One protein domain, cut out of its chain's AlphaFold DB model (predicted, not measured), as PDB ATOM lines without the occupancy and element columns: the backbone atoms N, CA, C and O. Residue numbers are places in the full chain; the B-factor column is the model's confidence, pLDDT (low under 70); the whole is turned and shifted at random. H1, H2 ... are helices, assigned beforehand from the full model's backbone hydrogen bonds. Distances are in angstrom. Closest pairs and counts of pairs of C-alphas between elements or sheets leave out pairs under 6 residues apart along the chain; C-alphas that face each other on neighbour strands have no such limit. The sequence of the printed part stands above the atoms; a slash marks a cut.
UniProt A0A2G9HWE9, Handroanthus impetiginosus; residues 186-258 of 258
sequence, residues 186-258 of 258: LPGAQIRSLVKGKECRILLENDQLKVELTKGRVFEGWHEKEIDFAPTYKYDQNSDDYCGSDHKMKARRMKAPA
ATOM      1  N   LEU A 186     146.707 157.965 197.434       93.62
ATOM      2  CA  LEU A 186     147.238 158.740 196.312       93.62
ATOM      3  C   LEU A 186     146.229 158.790 195.150       93.62
ATOM      4  O   LEU A 186     145.408 157.882 194.986       93.62
ATOM      5  N   PRO A 187     146.274 159.820 194.287       92.38
ATOM      6  CA  PRO A 187     145.503 159.837 193.051       92.38
ATOM      7  C   PRO A 187     145.832 158.625 192.167       92.38
ATOM      8  O   PRO A 187     146.996 158.303 191.941       92.38
ATOM      9  N   GLY A 188     144.816 157.992 191.573       89.88
ATOM     10  CA  GLY A 188     145.013 156.755 190.803       89.88
ATOM     11  C   GLY A 188     146.001 156.867 189.632       89.88
ATOM     12  O   GLY A 188     146.675 155.895 189.307       89.88
ATOM     13  N   ALA A 189     146.127 158.045 189.011       88.81
ATOM     14  CA  ALA A 189     147.135 158.284 187.975       88.81
ATOM     15  C   ALA A 189     148.567 158.241 188.536       88.81
ATOM     16  O   ALA A 189     149.456 157.682 187.898       88.81
ATOM     17  N   GLN A 190     148.772 158.775 189.743       92.75
ATOM     18  CA  GLN A 190     150.057 158.740 190.432       92.75
ATOM     19  C   GLN A 190     150.404 157.315 190.863       92.75
ATOM     20  O   GLN A 190     151.513 156.866 190.597       92.75
ATOM     21  N   ILE A 191     149.439 156.575 191.425       94.00
ATOM     22  CA  ILE A 191     149.615 155.158 191.781       94.00
ATOM     23  C   ILE A 191     150.085 154.360 190.564       94.00
ATOM     24  O   ILE A 191     151.105 153.684 190.626       94.00
ATOM     25  N   ARG A 192     149.395 154.484 189.424       90.62
ATOM     26  CA  ARG A 192     149.778 153.785 188.187       90.62
ATOM     27  C   ARG A 192     151.184 154.156 187.708       90.62
ATOM     28  O   ARG A 192     151.918 153.284 187.253       90.62
ATOM     29  N   SER A 193     151.572 155.427 187.823       92.44
ATOM     30  CA  SER A 193     152.930 155.866 187.481       92.44
ATOM     31  C   SER A 193     153.987 155.231 188.388       92.44
ATOM     32  O   SER A 193     155.022 154.796 187.893       92.44
ATOM     33  N   LEU A 194     153.726 155.159 189.694       94.69
ATOM     34  CA  LEU A 194     154.633 154.563 190.681       94.69
ATOM     35  C   LEU A 194     154.757 153.048 190.498       94.69
ATOM     36  O   LEU A 194     155.862 152.521 190.517       94.69
ATOM     37  N   VAL A 195     153.642 152.363 190.231       92.88
ATOM     38  CA  VAL A 195     153.623 150.934 189.890       92.88
ATOM     39  C   VAL A 195     154.477 150.664 188.649       92.88
ATOM     40  O   VAL A 195     155.328 149.779 188.668       92.88
ATOM     41  N   LYS A 196     154.327 151.474 187.592       91.62
ATOM     42  CA  LYS A 196     155.154 151.361 186.378       91.62
ATOM     43  C   LYS A 196     156.640 151.611 186.657       91.62
ATOM     44  O   LYS A 196     157.489 150.976 186.039       91.62
ATOM     45  N   GLY A 197     156.945 152.525 187.578       93.25
ATOM     46  CA  GLY A 197     158.301 152.803 188.053       93.25
ATOM     47  C   GLY A 197     158.857 151.774 189.043       93.25
ATOM     48  O   GLY A 197     160.023 151.884 189.399       93.25
ATOM     49  N   LYS A 198     158.061 150.782 189.475       92.75
ATOM     50  CA  LYS A 198     158.397 149.830 190.553       92.75
ATOM     51  C   LYS A 198     158.767 150.515 191.879       92.75
ATOM     52  O   LYS A 198     159.549 149.997 192.669       92.75
ATOM     53  N   GLU A 199     158.166 151.672 192.143       94.38
ATOM     54  CA  GLU A 199     158.409 152.493 193.335       94.38
ATOM     55  C   GLU A 199     157.570 152.003 194.532       94.38
ATOM     56  O   GLU A 199     156.750 152.740 195.091       94.38
ATOM     57  N   CYS A 200     157.744 150.734 194.926       92.31
ATOM     58  CA  CYS A 200     156.933 150.084 195.967       92.31
ATOM     59  C   CYS A 200     157.019 150.798 197.322       92.31
ATOM     60  O   CYS A 200     156.019 150.901 198.028       92.31
ATOM     61  N   ARG A 201     158.179 151.374 197.660       93.75
ATOM     62  CA  ARG A 201     158.364 152.098 198.926       93.75
ATOM     63  C   ARG A 201     157.397 153.277 199.066       93.75
ATOM     64  O   ARG A 201     156.763 153.424 200.103       93.75
ATOM     65  N   ILE A 202     157.234 154.074 198.008       94.50
ATOM     66  CA  ILE A 202     156.344 155.248 198.019       94.50
ATOM     67  C   ILE A 202     154.878 154.809 198.116       94.50
ATOM     68  O   ILE A 202     154.076 155.456 198.791       94.50
ATOM     69  N   LEU A 203     154.518 153.705 197.453       95.94
ATOM     70  CA  LEU A 203     153.177 153.124 197.554       95.94
ATOM     71  C   LEU A 203     152.868 152.709 199.001       95.94
ATOM     72  O   LEU A 203     151.815 153.078 199.514       95.94
ATOM     73  N   LEU A 204     153.809 152.032 199.668       94.75
ATOM     74  CA  LEU A 204     153.674 151.572 201.055       94.75
ATOM     75  C   LEU A 204     153.653 152.712 202.079       94.75
ATOM     76  O   LEU A 204     152.891 152.652 203.038       94.75
ATOM     77  N   GLU A 205     154.427 153.779 201.866       94.69
ATOM     78  CA  GLU A 205     154.368 154.995 202.699       94.69
ATOM     79  C   GLU A 205     152.970 155.645 202.685       94.69
ATOM     80  O   GLU A 205     152.591 156.339 203.629       94.69
ATOM     81  N   ASN A 206     152.194 155.408 201.622       95.94
ATOM     82  CA  ASN A 206     150.834 155.915 201.452       95.94
ATOM     83  C   ASN A 206     149.763 154.825 201.614       95.94
ATOM     84  O   ASN A 206     148.588 155.081 201.336       95.94
ATOM     85  N   ASP A 207     150.136 153.621 202.046       96.12
ATOM     86  CA  ASP A 207     149.187 152.543 202.290       96.12
ATOM     87  C   ASP A 207     148.340 152.834 203.540       96.12
ATOM     88  O   ASP A 207     148.851 153.151 204.619       96.12
ATOM     89  N   GLN A 208     147.013 152.745 203.399       94.44
ATOM     90  CA  GLN A 208     146.106 153.051 204.501       94.44
ATOM     91  C   GLN A 208     146.291 152.084 205.674       94.44
ATOM     92  O   GLN A 208     146.253 152.550 206.809       94.44
ATOM     93  N   LEU A 209     146.511 150.783 205.449       93.81
ATOM     94  CA  LEU A 209     146.691 149.827 206.545       93.81
ATOM     95  C   LEU A 209     147.956 150.156 207.344       93.81
ATOM     96  O   LEU A 209     147.876 150.284 208.564       93.81
ATOM     97  N   LYS A 210     149.092 150.394 206.679       93.31
ATOM     98  CA  LYS A 210     150.349 150.806 207.325       93.31
ATOM     99  C   LYS A 210     150.175 152.072 208.165       93.31
ATOM    100  O   LYS A 210     150.682 152.148 209.288       93.31
ATOM    101  N   VAL A 211     149.422 153.052 207.666       92.12
ATOM    102  CA  VAL A 211     149.115 154.286 208.406       92.12
ATOM    103  C   VAL A 211     148.237 154.013 209.632       92.12
ATOM    104  O   VAL A 211     148.455 154.619 210.684       92.12
ATOM    105  N   GLU A 212     147.239 153.135 209.524       92.56
ATOM    106  CA  GLU A 212     146.378 152.757 210.651       92.56
ATOM    107  C   GLU A 212     147.140 151.956 211.721       92.56
ATOM    108  O   GLU A 212     146.991 152.256 212.909       92.56
ATOM    109  N   LEU A 213     148.008 151.026 211.300       92.06
ATOM    110  CA  LEU A 213     148.918 150.256 212.158       92.06
ATOM    111  C   LEU A 213     149.866 151.174 212.936       92.06
ATOM    112  O   LEU A 213     149.934 151.111 214.159       92.06
ATOM    113  N   THR A 214     150.540 152.095 212.238       90.75
ATOM    114  CA  THR A 214     151.491 153.049 212.847       90.75
ATOM    115  C   THR A 214     150.824 153.928 213.904       90.75
ATOM    116  O   THR A 214     151.450 154.347 214.872       90.75
ATOM    117  N   LYS A 215     149.533 154.224 213.725       91.75
ATOM    118  CA  LYS A 215     148.753 155.039 214.660       91.75
ATOM    119  C   LYS A 215     148.078 154.214 215.762       91.75
ATOM    120  O   LYS A 215     147.320 154.796 216.533       91.75
ATOM    121  N   GLY A 216     148.306 152.898 215.813       90.69
ATOM    122  CA  GLY A 216     147.745 151.997 216.824       90.69
ATOM    123  C   GLY A 216     146.216 151.917 216.806       90.69
ATOM    124  O   GLY A 216     145.605 151.640 217.829       90.69
ATOM    125  N   ARG A 217     145.564 152.216 215.674       90.50
ATOM    126  CA  ARG A 217     144.088 152.248 215.595       90.50
ATOM    127  C   ARG A 217     143.450 150.910 215.249       90.50
ATOM    128  O   ARG A 217     142.234 150.768 215.364       90.50
ATOM    129  N   VAL A 218     144.241 149.976 214.748       91.62
ATOM    130  CA  VAL A 218     143.812 148.643 214.334       91.62
ATOM    131  C   VAL A 218     145.011 147.712 214.447       91.62
ATOM    132  O   VAL A 218     146.142 148.169 214.286       91.62
ATOM    133  N   PHE A 219     144.762 146.428 214.713       90.19
ATOM    134  CA  PHE A 219     145.801 145.396 214.763       90.19
ATOM    135  C   PHE A 219     146.985 145.758 215.688       90.19
ATOM    136  O   PHE A 219     148.146 145.488 215.380       90.19
ATOM    137  N   GLU A 220     146.703 146.343 216.855       89.38
ATOM    138  CA  GLU A 220     147.727 146.593 217.874       89.38
ATOM    139  C   GLU A 220     148.354 145.272 218.353       89.38
ATOM    140  O   GLU A 220     147.643 144.332 218.706       89.38
ATOM    141  N   GLY A 221     149.690 145.186 218.326       87.94
ATOM    142  CA  GLY A 221     150.444 143.975 218.685       87.94
ATOM    143  C   GLY A 221     150.576 142.927 217.571       87.94
ATOM    144  O   GLY A 221     151.245 141.911 217.769       87.94
ATOM    145  N   TRP A 222     149.985 143.159 216.397       91.38
ATOM    146  CA  TRP A 222     150.103 142.259 215.248       91.38
ATOM    147  C   TRP A 222     151.347 142.572 214.419       91.38
ATOM    148  O   TRP A 222     151.830 143.704 214.384       91.38
ATOM    149  N   HIS A 223     151.839 141.559 213.708       89.81
ATOM    150  CA  HIS A 223     153.042 141.658 212.891       89.81
ATOM    151  C   HIS A 223     152.714 141.335 211.435       89.81
ATOM    152  O   HIS A 223     152.190 140.266 211.129       89.81
ATOM    153  N   GLU A 224     153.054 142.254 210.536       91.25
ATOM    154  CA  GLU A 224     152.979 142.051 209.091       91.25
ATOM    155  C   GLU A 224     154.401 141.998 208.529       91.25
ATOM    156  O   GLU A 224     155.242 142.834 208.873       91.25
ATOM    157  N   LYS A 225     154.676 141.014 207.669       90.50
ATOM    158  CA  LYS A 225     155.977 140.895 207.005       90.50
ATOM    159  C   LYS A 225     156.228 142.116 206.107       90.50
ATOM    160  O   LYS A 225     155.298 142.781 205.651       90.50
ATOM    161  N   GLU A 226     157.501 142.412 205.856       91.25
ATOM    162  CA  GLU A 226     157.883 143.379 204.830       91.25
ATOM    163  C   GLU A 226     157.261 143.001 203.477       91.25
ATOM    164  O   GLU A 226     157.266 141.832 203.086       91.25
ATOM    165  N   ILE A 227     156.686 144.001 202.805       92.62
ATOM    166  CA  ILE A 227     156.034 143.853 201.505       92.62
ATOM    167  C   ILE A 227     157.034 144.292 200.439       92.62
ATOM    168  O   ILE A 227     157.406 145.462 200.376       92.62
ATOM    169  N   ASP A 228     157.443 143.354 199.596       89.69
ATOM    170  CA  ASP A 228     158.394 143.549 198.495       89.69
ATOM    171  C   ASP A 228     157.768 143.286 197.112       89.69
ATOM    172  O   ASP A 228     158.446 143.352 196.085       89.69
ATOM    173  N   PHE A 229     156.457 143.047 197.069       91.56
ATOM    174  CA  PHE A 229     155.685 142.786 195.859       91.56
ATOM    175  C   PHE A 229     154.799 143.979 195.460       91.56
ATOM    176  O   PHE A 229     154.544 144.900 196.238       91.56
ATOM    177  N   ALA A 230     154.351 143.982 194.203       92.31
ATOM    178  CA  ALA A 230     153.485 145.023 193.655       92.31
ATOM    179  C   ALA A 230     152.036 144.906 194.185       92.31
ATOM    180  O   ALA A 230     151.630 143.819 194.588       92.31
ATOM    181  N   PRO A 231     151.226 145.983 194.147       94.38
ATOM    182  CA  PRO A 231     149.808 145.936 194.516       94.38
ATOM    183  C   PRO A 231     149.061 144.741 193.909       94.38
ATOM    184  O   PRO A 231     149.236 144.434 192.732       94.38
ATOM    185  N   THR A 232     148.207 144.083 194.689       92.38
ATOM    186  CA  THR A 232     147.539 142.829 194.275       92.38
ATOM    187  C   THR A 232     146.151 143.063 193.676       92.38
ATOM    188  O   THR A 232     145.518 142.154 193.140       92.38
ATOM    189  N   TYR A 233     145.679 144.306 193.710       90.69
ATOM    190  CA  TYR A 233     144.429 144.766 193.129       90.69
ATOM    191  C   TYR A 233     144.695 146.021 192.284       90.69
ATOM    192  O   TYR A 233     145.647 146.734 192.546       90.69
ATOM    193  N   LYS A 234     143.928 146.388 191.250       88.38
ATOM    194  CA  LYS A 234     143.001 145.577 190.458       88.38
ATOM    195  C   LYS A 234     143.619 145.324 189.082       88.38
ATOM    196  O   LYS A 234     143.862 146.284 188.351       88.38
ATOM    197  N   TYR A 235     143.804 144.058 188.736       87.62
ATOM    198  CA  TYR A 235     144.269 143.622 187.422       87.62
ATOM    199  C   TYR A 235     143.126 143.527 186.408       87.62
ATOM    200  O   TYR A 235     141.967 143.295 186.779       87.62
ATOM    201  N   ASP A 236     143.458 143.710 185.131       83.81
ATOM    202  CA  ASP A 236     142.588 143.325 184.028       83.81
ATOM    203  C   ASP A 236     142.530 141.793 183.925       83.81
ATOM    204  O   ASP A 236     143.479 141.076 184.235       83.81
ATOM    205  N   GLN A 237     141.374 141.263 183.530       79.75
ATOM    206  CA  GLN A 237     141.167 139.817 183.522       79.75
ATOM    207  C   GLN A 237     142.104 139.142 182.510       79.75
ATOM    208  O   GLN A 237     142.116 139.519 181.339       79.75
ATOM    209  N   ASN A 238     142.825 138.107 182.956       79.44
ATOM    210  CA  ASN A 238     143.818 137.370 182.164       79.44
ATOM    211  C   ASN A 238     144.972 138.250 181.640       79.44
ATOM    212  O   ASN A 238     145.502 137.982 180.563       79.44
ATOM    213  N   SER A 239     145.332 139.303 182.378       81.94
ATOM    214  CA  SER A 239     146.467 140.170 182.073       81.94
ATOM    215  C   SER A 239     147.270 140.485 183.334       81.94
ATOM    216  O   SER A 239     146.711 140.569 184.427       81.94
ATOM    217  N   ASP A 240     148.566 140.734 183.152       85.12
ATOM    218  CA  ASP A 240     149.445 141.303 184.179       85.12
ATOM    219  C   ASP A 240     149.335 142.842 184.241       85.12
ATOM    220  O   ASP A 240     150.002 143.502 185.039       85.12
ATOM    221  N   ASP A 241     148.476 143.431 183.404       85.75
ATOM    222  CA  ASP A 241     148.185 144.858 183.408       85.75
ATOM    223  C   ASP A 241     147.141 145.229 184.466       85.75
ATOM    224  O   ASP A 241     146.116 144.570 184.652       85.75
ATOM    225  N   TYR A 242     147.357 146.371 185.119       86.94
ATOM    226  CA  TYR A 242     146.370 146.959 186.018       86.94
ATOM    227  C   TYR A 242     145.245 147.652 185.251       86.94
ATOM    228  O   TYR A 242     145.495 148.379 184.285       86.94
ATOM    229  N   CYS A 243     144.022 147.558 185.781       81.00
ATOM    230  CA  CYS A 243     142.854 148.240 185.236       81.00
ATOM    231  C   CYS A 243     143.124 149.734 184.989       81.00
ATOM    232  O   CYS A 243     143.396 150.516 185.911       81.00
ATOM    233  N   GLY A 244     142.948 150.165 183.739       73.44
ATOM    234  CA  GLY A 244     143.124 151.568 183.344       73.44
ATOM    235  C   GLY A 244     144.536 151.945 182.940       73.44
ATOM    236  O   GLY A 244     144.853 153.136 182.916       73.44
ATOM    237  N   SER A 245     145.349 150.948 182.604       65.75
ATOM    238  CA  SER A 245     146.508 151.081 181.722       65.75
ATOM    239  C   SER A 245     146.118 151.613 180.332       65.75
ATOM    240  O   SER A 245     146.877 152.375 179.737       65.75
ATOM    241  N   ASP A 246     144.915 151.277 179.849       61.78
ATOM    242  CA  ASP A 246     144.486 151.527 178.473       61.78
ATOM    243  C   ASP A 246     143.526 152.734 178.329       61.78
ATOM    244  O   ASP A 246     142.547 152.887 179.068       61.78
ATOM    245  N   HIS A 247     143.763 153.602 177.336       55.62
ATOM    246  CA  HIS A 247     143.061 154.893 177.165       55.62
ATOM    247  C   HIS A 247     141.568 154.788 176.784       55.62
ATOM    248  O   HIS A 247     140.878 155.805 176.678       55.62
ATOM    249  N   LYS A 248     141.046 153.576 176.552       52.59
ATOM    250  CA  LYS A 248     139.694 153.347 176.008       52.59
ATOM    251  C   LYS A 248     138.581 153.299 177.063       52.59
ATOM    252  O   LYS A 248     137.405 153.374 176.707       52.59
ATOM    253  N   MET A 249     138.909 153.202 178.351       52.84
ATOM    254  CA  MET A 249     137.920 153.122 179.434       52.84
ATOM    255  C   MET A 249     137.652 154.487 180.087       52.84
ATOM    256  O   MET A 249     138.554 155.279 180.353       52.84
ATOM    257  N   LYS A 250     136.377 154.778 180.385       50.12
ATOM    258  CA  LYS A 250     135.965 156.030 181.046       50.12
ATOM    259  C   LYS A 250     136.567 156.111 182.461       50.12
ATOM    260  O   LYS A 250     136.183 155.343 183.341       50.12
ATOM    261  N   ALA A 251     137.407 157.121 182.704       52.59
ATOM    262  CA  ALA A 251     138.164 157.351 183.946       52.59
ATOM    263  C   ALA A 251     137.350 157.319 185.263       52.59
ATOM    264  O   ALA A 251     137.903 157.050 186.324       52.59
ATOM    265  N   ARG A 252     136.030 157.559 185.223       44.84
ATOM    266  CA  ARG A 252     135.161 157.659 186.414       44.84
ATOM    267  C   ARG A 252     134.817 156.331 187.111       44.84
ATOM    268  O   ARG A 252     134.198 156.377 188.168       44.84
ATOM    269  N   ARG A 253     135.162 155.165 186.549       53.03
ATOM    270  CA  ARG A 253     134.848 153.844 187.148       53.03
ATOM    271  C   ARG A 253     136.069 152.967 187.441       53.03
ATOM    272  O   ARG A 253     135.904 151.822 187.850       53.03
ATOM    273  N   MET A 254     137.280 153.478 187.234       68.69
ATOM    274  CA  MET A 254     138.499 152.672 187.344       68.69
ATOM    275  C   MET A 254     139.052 152.763 188.762       68.69
ATOM    276  O   MET A 254     139.488 153.831 189.195       68.69
ATOM    277  N   LYS A 255     139.013 151.649 189.495       81.44
ATOM    278  CA  LYS A 255     139.680 151.560 190.794       81.44
ATOM    279  C   LYS A 255     141.190 151.552 190.568       81.44
ATOM    280  O   LYS A 255     141.672 150.907 189.640       81.44
ATOM    281  N   ALA A 256     141.906 152.334 191.369       87.56
ATOM    282  CA  ALA A 256     143.358 152.377 191.315       87.56
ATOM    283  C   ALA A 256     143.959 151.072 191.860       87.56
ATOM    284  O   ALA A 256     143.279 150.388 192.635       87.56
ATOM    285  N   PRO A 257     145.212 150.763 191.487       91.50
ATOM    286  CA  PRO A 257     145.942 149.691 192.131       91.50
ATOM    287  C   PRO A 257     146.021 149.869 193.656       91.50
ATOM    288  O   PRO A 257     146.117 151.005 194.128       91.50
ATOM    289  N   ALA A 258     145.935 148.773 194.404       88.75
ATOM    290  CA  ALA A 258     146.012 148.709 195.860       88.75
ATOM    291  C   ALA A 258     146.547 147.346 196.313       88.75
ATOM    292  O   ALA A 258     146.265 146.336 195.625       88.75
TER     293      ALA A 258
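Overview. This is residues 186 to 258 of the 258 residues of a protein of Handroanthus impetiginosus (UniProt A0A2G9HWE9). Little regular structure: three short helices, H1, H2 and H3, follow one another along the long axis, and a long stretch without named elements, residues 215 to 258, runs back past them beyond H1, then folds back to end near the middle. The printed part has 73 residues with three named helices and no named strand, 22 residues in named elements, all helix. It is elongated, 45 by 23 by 20 A, and only just loose, close to compact, with a radius of gyration of the C-alphas of 14.0 A.

Arrangement. H1, residues 188 to 196, and H2, residues 200 to 205, form a helical hairpin. They touch, the closest C-alphas being Ile 191 and Leu 203, 7.1 A apart, at a steep tilt of 41 degrees, opposite ways. H3, residues 208 to 214, is close to but not clearly touching H2, the closest C-alphas being Leu 204 and Lys 210, 7.1 A apart, at a steep tilt of 61 degrees, the same way. H1 and H3 are apart. In H1, H2 and H3 every O i to N i+4 pair is within hydrogen-bond range.

Along the chain. H1 begins at C-alpha 188 (145.013, 156.755, 190.803) and is 12.3 A long; H2 is 8.7 A. H3, 9.9 A, ends at C-alpha 214 (151.491, 153.049, 212.847).

Size, cuts and confidence. The C-alphas of Gly 221 and Lys 248, the two farthest apart, are 45.0 A apart. The printed part has no cut, and both links are tight. Residues 245 to 254 have pLDDT under 70.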